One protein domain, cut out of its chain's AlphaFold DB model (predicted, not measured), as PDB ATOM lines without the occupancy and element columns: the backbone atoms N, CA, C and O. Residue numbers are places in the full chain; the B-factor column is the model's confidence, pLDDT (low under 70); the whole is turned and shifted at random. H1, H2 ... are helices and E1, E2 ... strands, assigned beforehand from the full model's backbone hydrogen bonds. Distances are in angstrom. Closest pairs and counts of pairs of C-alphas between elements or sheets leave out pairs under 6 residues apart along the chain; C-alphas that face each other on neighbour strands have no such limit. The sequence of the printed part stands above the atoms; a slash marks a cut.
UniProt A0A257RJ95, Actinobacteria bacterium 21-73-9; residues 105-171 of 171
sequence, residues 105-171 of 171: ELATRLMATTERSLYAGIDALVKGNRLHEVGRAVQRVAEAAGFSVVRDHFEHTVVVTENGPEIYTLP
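This is residues 105 to 171 of the 171 residues of a protein of Actinobacteria bacterium 21-73-9 (UniProt A0A257RJ95). A helical hairpin, H1 and H2 side by side, makes the larger end of the model, and a small hairpin of two strands, E1 and E2, makes the other end; a long unnamed stretch, residues 145 to 156, joins them. The tip of the strand hairpin, residues 160 to 165, stands free. The printed part has 67 residues, with two named helices followed by two named strands, H1 H2 E1 E2, of the mixed class of helices and strands; the sheet, in the order E1 - E2, is antiparallel. The whole is loose, with a radius of gyration of the C-alphas of 14.3 A, and elongated, spanning 48 by 25 by 18 A.

H1, residues 105 to 124, begins at C-alpha 105 (30.781, 14.701, 31.382) and is 28.4 A long from first to last C-alpha. H2, residues 132 to 144, is 18.1 A long. E1, residues 157 to 161, measures 11.7 A, and E2, residues 164 to 168, measures 12.5 A and ends at C-alpha 168 (24.800, -9.033, 3.915).

H1 and H2 touch as a helical hairpin, their closest C-alphas being those of Ser 117 and Val 138, 4.5 A apart. Their lines stand at a shallow tilt of 25 degrees, opposite ways. In both helices every O i to N i+4 pair is within hydrogen-bond range. E1 and E2 form a hairpin of antiparallel neighbours, at 149 degrees between directions; N 159 and O 166 are 2.9 A apart, and N 157 and O 168 2.8 A, both within hydrogen-bond range. H1 is apart from E1 and E2, and H2 is apart from E2.

The two C-alphas farthest apart, those of Glu 105 and Glu 162, are 48.1 A apart. The printed part has no cut. The link from H2 to E1 is long, with 12 residues. Mean pLDDT of the printed part is 89.2; residues 164 to 171 are under 70.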
ATOM      1  N   GLU A 105      30.194  15.957  30.887       98.56
ATOM      2  CA  GLU A 105      30.781  14.701  31.382       98.56
ATOM      3  C   GLU A 105      29.987  13.465  30.937       98.56
ATOM      4  O   GLU A 105      30.566  12.417  30.649       98.56
ATOM      5  N   LEU A 106      28.655  13.584  30.852       98.50
ATOM      6  CA  LEU A 106      27.790  12.510  30.372       98.50
ATOM      7  C   LEU A 106      28.076  12.183  28.902       98.50
ATOM      8  O   LEU A 106      28.211  11.009  28.566       98.50
ATOM      9  N   ALA A 107      28.195  13.203  28.050       98.56
ATOM     10  CA  ALA A 107      28.499  13.047  26.630       98.56
ATOM     11  C   ALA A 107      29.899  12.454  26.412       98.56
ATOM     12  O   ALA A 107      30.058  11.492  25.658       98.56
ATOM     13  N   THR A 108      30.897  12.948  27.148       98.56
ATOM     14  CA  THR A 108      32.255  12.386  27.159       98.56
ATOM     15  C   THR A 108      32.242  10.915  27.572       98.56
ATOM     16  O   THR A 108      32.823  10.064  26.893       98.56
ATOM     17  N   ARG A 109      31.525  10.578  28.655       98.62
ATOM     18  CA  ARG A 109      31.408   9.197  29.141       98.62
ATOM     19  C   ARG A 109      30.668   8.301  28.153       98.62
ATOM     20  O   ARG A 109      31.055   7.141  28.011       98.62
ATOM     21  N   LEU A 110      29.638   8.814  27.481       98.62
ATOM     22  CA  LEU A 110      28.897   8.090  26.453       98.62
ATOM     23  C   LEU A 110      29.819   7.724  25.288       98.62
ATOM     24  O   LEU A 110      29.978   6.540  25.010       98.62
ATOM     25  N   MET A 111      30.491   8.702  24.674       98.50
ATOM     26  CA  MET A 111      31.393   8.453  23.539       98.50
ATOM     27  C   MET A 111      32.526   7.486  23.901       98.50
ATOM     28  O   MET A 111      32.751   6.511  23.185       98.50
ATOM     29  N   ALA A 112      33.182   7.693  25.049       98.56
ATOM     30  CA  ALA A 112      34.253   6.812  25.509       98.56
ATOM     31  C   ALA A 112      33.754   5.386  25.798       98.56
ATOM     32  O   ALA A 112      34.464   4.410  25.560       98.56
ATOM     33  N   THR A 113      32.533   5.237  26.319       98.69
ATOM     34  CA  THR A 113      31.953   3.909  26.550       98.69
ATOM     35  C   THR A 113      31.599   3.229  25.235       98.69
ATOM     36  O   THR A 113      31.936   2.062  25.075       98.69
ATOM     37  N   THR A 114      30.995   3.946  24.288       98.25
ATOM     38  CA  THR A 114      30.687   3.425  22.950       98.25
ATOM     39  C   THR A 114      31.947   2.932  22.239       98.25
ATOM     40  O   THR A 114      31.942   1.835  21.685       98.25
ATOM     41  N   GLU A 115      33.051   3.682  22.310       98.31
ATOM     42  CA  GLU A 115      34.335   3.262  21.741       98.31
ATOM     43  C   GLU A 115      34.888   2.002  22.427       98.31
ATOM     44  O   GLU A 115      35.274   1.045  21.753       98.31
ATOM     45  N   ARG A 116      34.866   1.934  23.766       98.62
ATOM     46  CA  ARG A 116      35.263   0.707  24.480       98.62
ATOM     47  C   ARG A 116      34.387  -0.489  24.107       98.62
ATOM     48  O   ARG A 116      34.904  -1.596  23.984       98.62
ATOM     49  N   SER A 117      33.084  -0.283  23.930       98.31
ATOM     50  CA  SER A 117      32.161  -1.335  23.503       98.31
ATOM     51  C   SER A 117      32.492  -1.835  22.097       98.31
ATOM     52  O   SER A 117      32.507  -3.046  21.885       98.31
ATOM     53  N   LEU A 118      32.815  -0.932  21.161       97.69
ATOM     54  CA  LEU A 118      33.283  -1.287  19.817       97.69
ATOM     55  C   LEU A 118      34.517  -2.194  19.886       97.69
ATOM     56  O   LEU A 118      34.514  -3.272  19.293       97.69
ATOM     57  N   TYR A 119      35.545  -1.798  20.642       98.44
ATOM     58  CA  TYR A 119      36.764  -2.603  20.766       98.44
ATOM     59  C   TYR A 119      36.518  -3.949  21.451       98.44
ATOM     60  O   TYR A 119      37.026  -4.960  20.979       98.44
ATOM     61  N   ALA A 120      35.665  -4.008  22.477       98.25
ATOM     62  CA  ALA A 120      35.284  -5.281  23.091       98.25
ATOM     63  C   ALA A 120      34.573  -6.223  22.100       98.25
ATOM     64  O   ALA A 120      34.788  -7.435  22.131       98.25
ATOM     65  N   GLY A 121      33.745  -5.676  21.205       97.19
ATOM     66  CA  GLY A 121      33.145  -6.431  20.107       97.19
ATOM     67  C   GLY A 121      34.191  -6.951  19.115       97.19
ATOM     68  O   GLY A 121      34.157  -8.127  18.754       97.19
ATOM     69  N   ILE A 122      35.151  -6.107  18.721       96.31
ATOM     70  CA  ILE A 122      36.267  -6.485  17.838       96.31
ATOM     71  C   ILE A 122      37.107  -7.608  18.460       96.31
ATOM     72  O   ILE A 122      37.401  -8.592  17.786       96.31
ATOM     73  N   ASP A 123      37.430  -7.513  19.748       97.56
ATOM     74  CA  ASP A 123      38.212  -8.528  20.463       97.56
ATOM     75  C   ASP A 123      37.482  -9.879  20.553       97.56
ATOM     76  O   ASP A 123      38.114 -10.936  20.622       97.56
ATOM     77  N   ALA A 124      36.145  -9.874  20.516       96.75
ATOM     78  CA  ALA A 124      35.334 -11.087  20.491       96.75
ATOM     79  C   ALA A 124      35.261 -11.750  19.097       96.75
ATOM     80  O   ALA A 124      34.879 -12.924  19.006       96.75
ATOM     81  N   LEU A 125      35.639 -11.054  18.016       93.31
ATOM     82  CA  LEU A 125      35.633 -11.567  16.637       93.31
ATOM     83  C   LEU A 125      36.843 -12.474  16.357       93.31
ATOM     84  O   LEU A 125      37.729 -12.164  15.561       93.31
ATOM     85  N   VAL A 126      36.859 -13.645  16.995       93.88
ATOM     86  CA  VAL A 126      37.920 -14.653  16.848       93.88
ATOM     87  C   VAL A 126      37.401 -15.961  16.253       93.88
ATOM     88  O   VAL A 126      36.235 -16.334  16.398       93.88
ATOM     89  N   LYS A 127      38.292 -16.703  15.583       94.88
ATOM     90  CA  LYS A 127      37.966 -18.007  14.992       94.88
ATOM     91  C   LYS A 127      37.410 -18.958  16.058       94.88
ATOM     92  O   LYS A 127      38.053 -19.199  17.074       94.88
ATOM     93  N   GLY A 128      36.253 -19.553  15.771       94.31
ATOM     94  CA  GLY A 128      35.580 -20.504  16.660       94.31
ATOM     95  C   GLY A 128      34.585 -19.868  17.631       94.31
ATOM     96  O   GLY A 128      33.844 -20.604  18.278       94.31
ATOM     97  N   ASN A 129      34.517 -18.534  17.703       94.25
ATOM     98  CA  ASN A 129      33.503 -17.854  18.498       94.25
ATOM     99  C   ASN A 129      32.156 -17.759  17.759       94.25
ATOM    100  O   ASN A 129      32.097 -17.858  16.531       94.25
ATOM    101  N   ARG A 130      31.060 -17.570  18.503       93.75
ATOM    102  CA  ARG A 130      29.715 -17.360  17.935       93.75
ATOM    103  C   ARG A 130      29.434 -15.867  17.767       93.75
ATOM    104  O   ARG A 130      29.823 -15.085  18.623       93.75
ATOM    105  N   LEU A 131      28.684 -15.481  16.729       89.31
ATOM    106  CA  LEU A 131      28.386 -14.068  16.442       89.31
ATOM    107  C   LEU A 131      27.734 -13.334  17.629       89.31
ATOM    108  O   LEU A 131      28.134 -12.227  17.964       89.31
ATOM    109  N   HIS A 132      26.813 -13.983  18.352       91.44
ATOM    110  CA  HIS A 132      26.159 -13.371  19.516       91.44
ATOM    111  C   HIS A 132      27.113 -13.027  20.674       91.44
ATOM    112  O   HIS A 132      26.739 -12.261  21.562       91.44
ATOM    113  N   GLU A 133      28.327 -13.585  20.709       95.62
ATOM    114  CA  GLU A 133      29.326 -13.216  21.717       95.62
ATOM    115  C   GLU A 133      29.881 -11.804  21.476       95.62
ATOM    116  O   GLU A 133      30.252 -11.133  22.434       95.62
ATOM    117  N   VAL A 134      29.834 -11.301  20.235       94.75
ATOM    118  CA  VAL A 134      30.158  -9.903  19.902       94.75
ATOM    119  C   VAL A 134      29.141  -8.964  20.544       94.75
ATOM    120  O   VAL A 134      29.511  -8.090  21.329       94.75
ATOM    121  N   GLY A 135      27.847  -9.201  20.297       94.38
ATOM    122  CA  GLY A 135      26.769  -8.422  20.914       94.38
ATOM    123  C   GLY A 135      26.808  -8.492  22.442       94.38
ATOM    124  O   GLY A 135      26.634  -7.483  23.123       94.38
ATOM    125  N   ARG A 136      27.138  -9.664  23.001       96.25
ATOM    126  CA  ARG A 136      27.321  -9.840  24.448       96.25
ATOM    127  C   ARG A 136      28.496  -9.030  24.999       96.25
ATOM    128  O   ARG A 136      28.373  -8.472  26.089       96.25
ATOM    129  N   ALA A 137      29.621  -8.970  24.288       97.81
ATOM    130  CA  ALA A 137      30.777  -8.172  24.690       97.81
ATOM    131  C   ALA A 137      30.443  -6.671  24.701       97.81
ATOM    132  O   ALA A 137      30.673  -6.005  25.711       97.81
ATOM    133  N   VAL A 138      29.806  -6.175  23.634       97.81
ATOM    134  CA  VAL A 138      29.308  -4.792  23.519       97.81
ATOM    135  C   VAL A 138      28.347  -4.456  24.664       97.81
ATOM    136  O   VAL A 138      28.537  -3.462  25.369       97.81
ATOM    137  N   GLN A 139      27.337  -5.303  24.891       97.94
ATOM    138  CA  GLN A 139      26.306  -5.075  25.902       97.94
ATOM    139  C   GLN A 139      26.886  -5.027  27.319       97.94
ATOM    140  O   GLN A 139      26.530  -4.137  28.086       97.94
ATOM    141  N   ARG A 140      27.829  -5.919  27.656       98.38
ATOM    142  CA  ARG A 140      28.492  -5.913  28.971       98.38
ATOM    143  C   ARG A 140      29.199  -4.590  29.259       98.38
ATOM    144  O   ARG A 140      29.101  -4.097  30.378       98.38
ATOM    145  N   VAL A 141      29.901  -4.019  28.278       98.62
ATOM    146  CA  VAL A 141      30.610  -2.740  28.455       98.62
ATOM    147  C   VAL A 141      29.624  -1.580  28.610       98.62
ATOM    148  O   VAL A 141      29.806  -0.746  29.499       98.62
ATOM    149  N   ALA A 142      28.574  -1.540  27.786       98.31
ATOM    150  CA  ALA A 142      27.561  -0.488  27.838       98.31
ATOM    151  C   ALA A 142      26.772  -0.500  29.162       98.31
ATOM    152  O   ALA A 142      26.699   0.523  29.848       98.31
ATOM    153  N   GLU A 143      26.238  -1.658  29.556       98.44
ATOM    154  CA  GLU A 143      25.393  -1.794  30.749       98.44
ATOM    155  C   GLU A 143      26.186  -1.604  32.047       98.44
ATOM    156  O   GLU A 143      25.686  -0.974  32.980       98.44
ATOM    157  N   ALA A 144      27.449  -2.046  32.101       98.38
ATOM    158  CA  ALA A 144      28.320  -1.800  33.255       98.38
ATOM    159  C   ALA A 144      28.591  -0.303  33.497       98.38
ATOM    160  O   ALA A 144      28.879   0.098  34.624       98.38
ATOM    161  N   ALA A 145      28.487   0.529  32.458       98.12
ATOM    162  CA  ALA A 145      28.621   1.982  32.547       98.12
ATOM    163  C   ALA A 145      27.278   2.716  32.745       98.12
ATOM    164  O   ALA A 145      27.257   3.949  32.770       98.12
ATOM    165  N   GLY A 146      26.166   1.982  32.885       98.38
ATOM    166  CA  GLY A 146      24.826   2.542  33.065       98.38
ATOM    167  C   GLY A 146      24.154   3.026  31.776       98.38
ATOM    168  O   GLY A 146      23.219   3.821  31.851       98.38
ATOM    169  N   PHE A 147      24.617   2.577  30.605       98.50
ATOM    170  CA  PHE A 147      23.989   2.856  29.310       98.50
ATOM    171  C   PHE A 147      23.239   1.631  28.769       98.50
ATOM    172  O   PHE A 147      23.438   0.507  29.222       98.50
ATOM    173  N   SER A 148      22.381   1.848  27.772       97.06
ATOM    174  CA  SER A 148      21.634   0.794  27.073       97.06
ATOM    175  C   SER A 148      22.117   0.606  25.635       97.06
ATOM    176  O   SER A 148      22.655   1.531  25.029       97.06
ATOM    177  N   VAL A 149      21.857  -0.571  25.061       96.12
ATOM    178  CA  VAL A 149      22.141  -0.888  23.652       96.12
ATOM    179  C   VAL A 149      20.861  -0.779  22.818       96.12
ATOM    180  O   VAL A 149      19.812  -1.286  23.217       96.12
ATOM    181  N   VAL A 150      20.952  -0.124  21.658       94.31
ATOM    182  CA  VAL A 150      19.864  -0.048  20.668       94.31
ATOM    183  C   VAL A 150      19.614  -1.440  20.081       94.31
ATOM    184  O   VAL A 150      20.564  -2.134  19.742       94.31
ATOM    185  N   ARG A 151      18.345  -1.855  19.971       88.88
ATOM    186  CA  ARG A 151      17.970  -3.214  19.522       88.88
ATOM    187  C   ARG A 151      17.462  -3.288  18.083       88.88
ATOM    188  O   ARG A 151      17.571  -4.339  17.469       88.88
ATOM    189  N   ASP A 152      16.941  -2.183  17.558       86.44
ATOM    190  CA  ASP A 152      16.276  -2.154  16.245       86.44
ATOM    191  C   ASP A 152      17.240  -1.883  15.077       86.44
ATOM    192  O   ASP A 152      16.821  -1.804  13.926       86.44
ATOM    193  N   HIS A 153      18.533  -1.723  15.369       81.31
ATOM    194  CA  HIS A 153      19.591  -1.530  14.383       81.31
ATOM    195  C   HIS A 153      20.742  -2.471  14.711       81.31
ATOM    196  O   HIS A 153      21.155  -2.566  15.867       81.31
ATOM    197  N   PHE A 154      21.243  -3.152  13.690       81.75
ATOM    198  CA  PHE A 154      22.241  -4.204  13.813       81.75
ATOM    199  C   PHE A 154      23.330  -4.030  12.761       81.75
ATOM    200  O   PHE A 154      23.185  -3.294  11.782       81.75
ATOM    201  N   GLU A 155      24.452  -4.685  13.015       80.00
ATOM    202  CA  GLU A 155      25.591  -4.730  12.124       80.00
ATOM    203  C   GLU A 155      25.276  -5.451  10.809       80.00
ATOM    204  O   GLU A 155      24.357  -6.263  10.696       80.00
ATOM    205  N   HIS A 156      26.106  -5.198   9.804       84.81
ATOM    206  CA  HIS A 156      26.072  -5.936   8.551       84.81
ATOM    207  C   HIS A 156      27.475  -6.323   8.112       84.81
ATOM    208  O   HIS A 156      28.469  -5.654   8.405       84.81
ATOM    209  N   THR A 157      27.559  -7.395   7.336       82.00
ATOM    210  CA  THR A 157      28.810  -7.821   6.724       82.00
ATOM    211  C   THR A 157      28.915  -7.239   5.325       82.00
ATOM    212  O   THR A 157      28.054  -7.456   4.479       82.00
ATOM    213  N   VAL A 158      30.013  -6.542   5.056       81.50
ATOM    214  CA  VAL A 158      30.393  -6.173   3.692       81.50
ATOM    215  C   VAL A 158      31.261  -7.294   3.128       81.50
ATOM    216  O   VAL A 158      32.379  -7.513   3.602       81.50
ATOM    217  N   VAL A 159      30.756  -8.013   2.127       75.50
ATOM    218  CA  VAL A 159      31.456  -9.148   1.508       75.50
ATOM    219  C   VAL A 159      31.726  -8.888   0.036       75.50
ATOM    220  O   VAL A 159      31.145  -7.999  -0.577       75.50
ATOM    221  N   VAL A 160      32.618  -9.688  -0.538       72.06
ATOM    222  CA  VAL A 160      32.849  -9.745  -1.983       72.06
ATOM    223  C   VAL A 160      32.387 -11.116  -2.445       72.06
ATOM    224  O   VAL A 160      32.971 -12.117  -2.032       72.06
ATOM    225  N   THR A 161      31.324 -11.160  -3.243       72.94
ATOM    226  CA  THR A 161      30.806 -12.380  -3.870       72.94
ATOM    227  C   THR A 161      31.334 -12.501  -5.300       72.94
ATOM    228  O   THR A 161      32.050 -11.632  -5.808       72.94
ATOM    229  N   GLU A 162      30.973 -13.593  -5.971       71.06
ATOM    230  CA  GLU A 162      31.211 -13.784  -7.406       71.06
ATOM    231  C   GLU A 162      30.502 -12.742  -8.287       71.06
ATOM    232  O   GLU A 162      30.973 -12.446  -9.384       71.06
ATOM    233  N   ASN A 163      29.433 -12.118  -7.782       70.00
ATOM    234  CA  ASN A 163      28.699 -11.045  -8.459       70.00
ATOM    235  C   ASN A 163      29.267  -9.652  -8.142       70.00
ATOM    236  O   ASN A 163      28.711  -8.633  -8.555       70.00
ATOM    237  N   GLY A 164      30.391  -9.604  -7.423       66.19
ATOM    238  CA  GLY A 164      30.969  -8.387  -6.881       66.19
ATOM    239  C   GLY A 164      30.599  -8.188  -5.411       66.19
ATOM    240  O   GLY A 164      30.131  -9.097  -4.735       66.19
ATOM    241  N   PRO A 165      30.903  -7.022  -4.845       65.69
ATOM    242  CA  PRO A 165      30.659  -6.785  -3.436       65.69
ATOM    243  C   PRO A 165      29.202  -6.495  -3.110       65.69
ATOM    244  O   PRO A 165      28.512  -5.757  -3.808       65.69
ATOM    245  N   GLU A 166      28.772  -7.092  -2.006       68.31
ATOM    246  CA  GLU A 166      27.401  -7.121  -1.522       68.31
ATOM    247  C   GLU A 166      27.389  -6.813  -0.017       68.31
ATOM    248  O   GLU A 166      28.348  -7.099   0.711       68.31
ATOM    249  N   ILE A 167      26.285  -6.234   0.456       69.25
ATOM    250  CA  ILE A 167      26.022  -6.026   1.881       69.25
ATOM    251  C   ILE A 167      25.098  -7.155   2.340       69.25
ATOM    252  O   ILE A 167      23.970  -7.263   1.865       69.25
ATOM    253  N   TYR A 168      25.580  -7.988   3.260       67.00
ATOM    254  CA  TYR A 168      24.800  -9.033   3.915       67.00
ATOM    255  C   TYR A 168      24.438  -8.593   5.323       67.00
ATOM    256  O   TYR A 168      25.279  -8.573   6.224       67.00
ATOM    257  N   THR A 169      23.167  -8.292   5.529       59.62
ATOM    258  CA  THR A 169      22.575  -8.165   6.858       59.62
ATOM    259  C   THR A 169      22.152  -9.562   7.304       59.62
ATOM    260  O   THR A 169      21.258 -10.164   6.710       59.62
ATOM    261  N   LEU A 170      22.836 -10.116   8.305       52.41
ATOM    262  CA  LEU A 170      22.401 -11.358   8.942       52.41
ATOM    263  C   LEU A 170      21.419 -10.983  10.064       52.41
ATOM    264  O   LEU A 170      21.770 -10.118  10.864       52.41
ATOM    265  N   PRO A 171      20.203 -11.557  10.093       43.84
ATOM    266  CA  PRO A 171      19.234 -11.318  11.160       43.84
ATOM    267  C   PRO A 171      19.651 -11.940  12.501       43.84
ATOM    268  O   PRO A 171      20.438 -12.919  12.496       43.84
TER     269      PRO A 171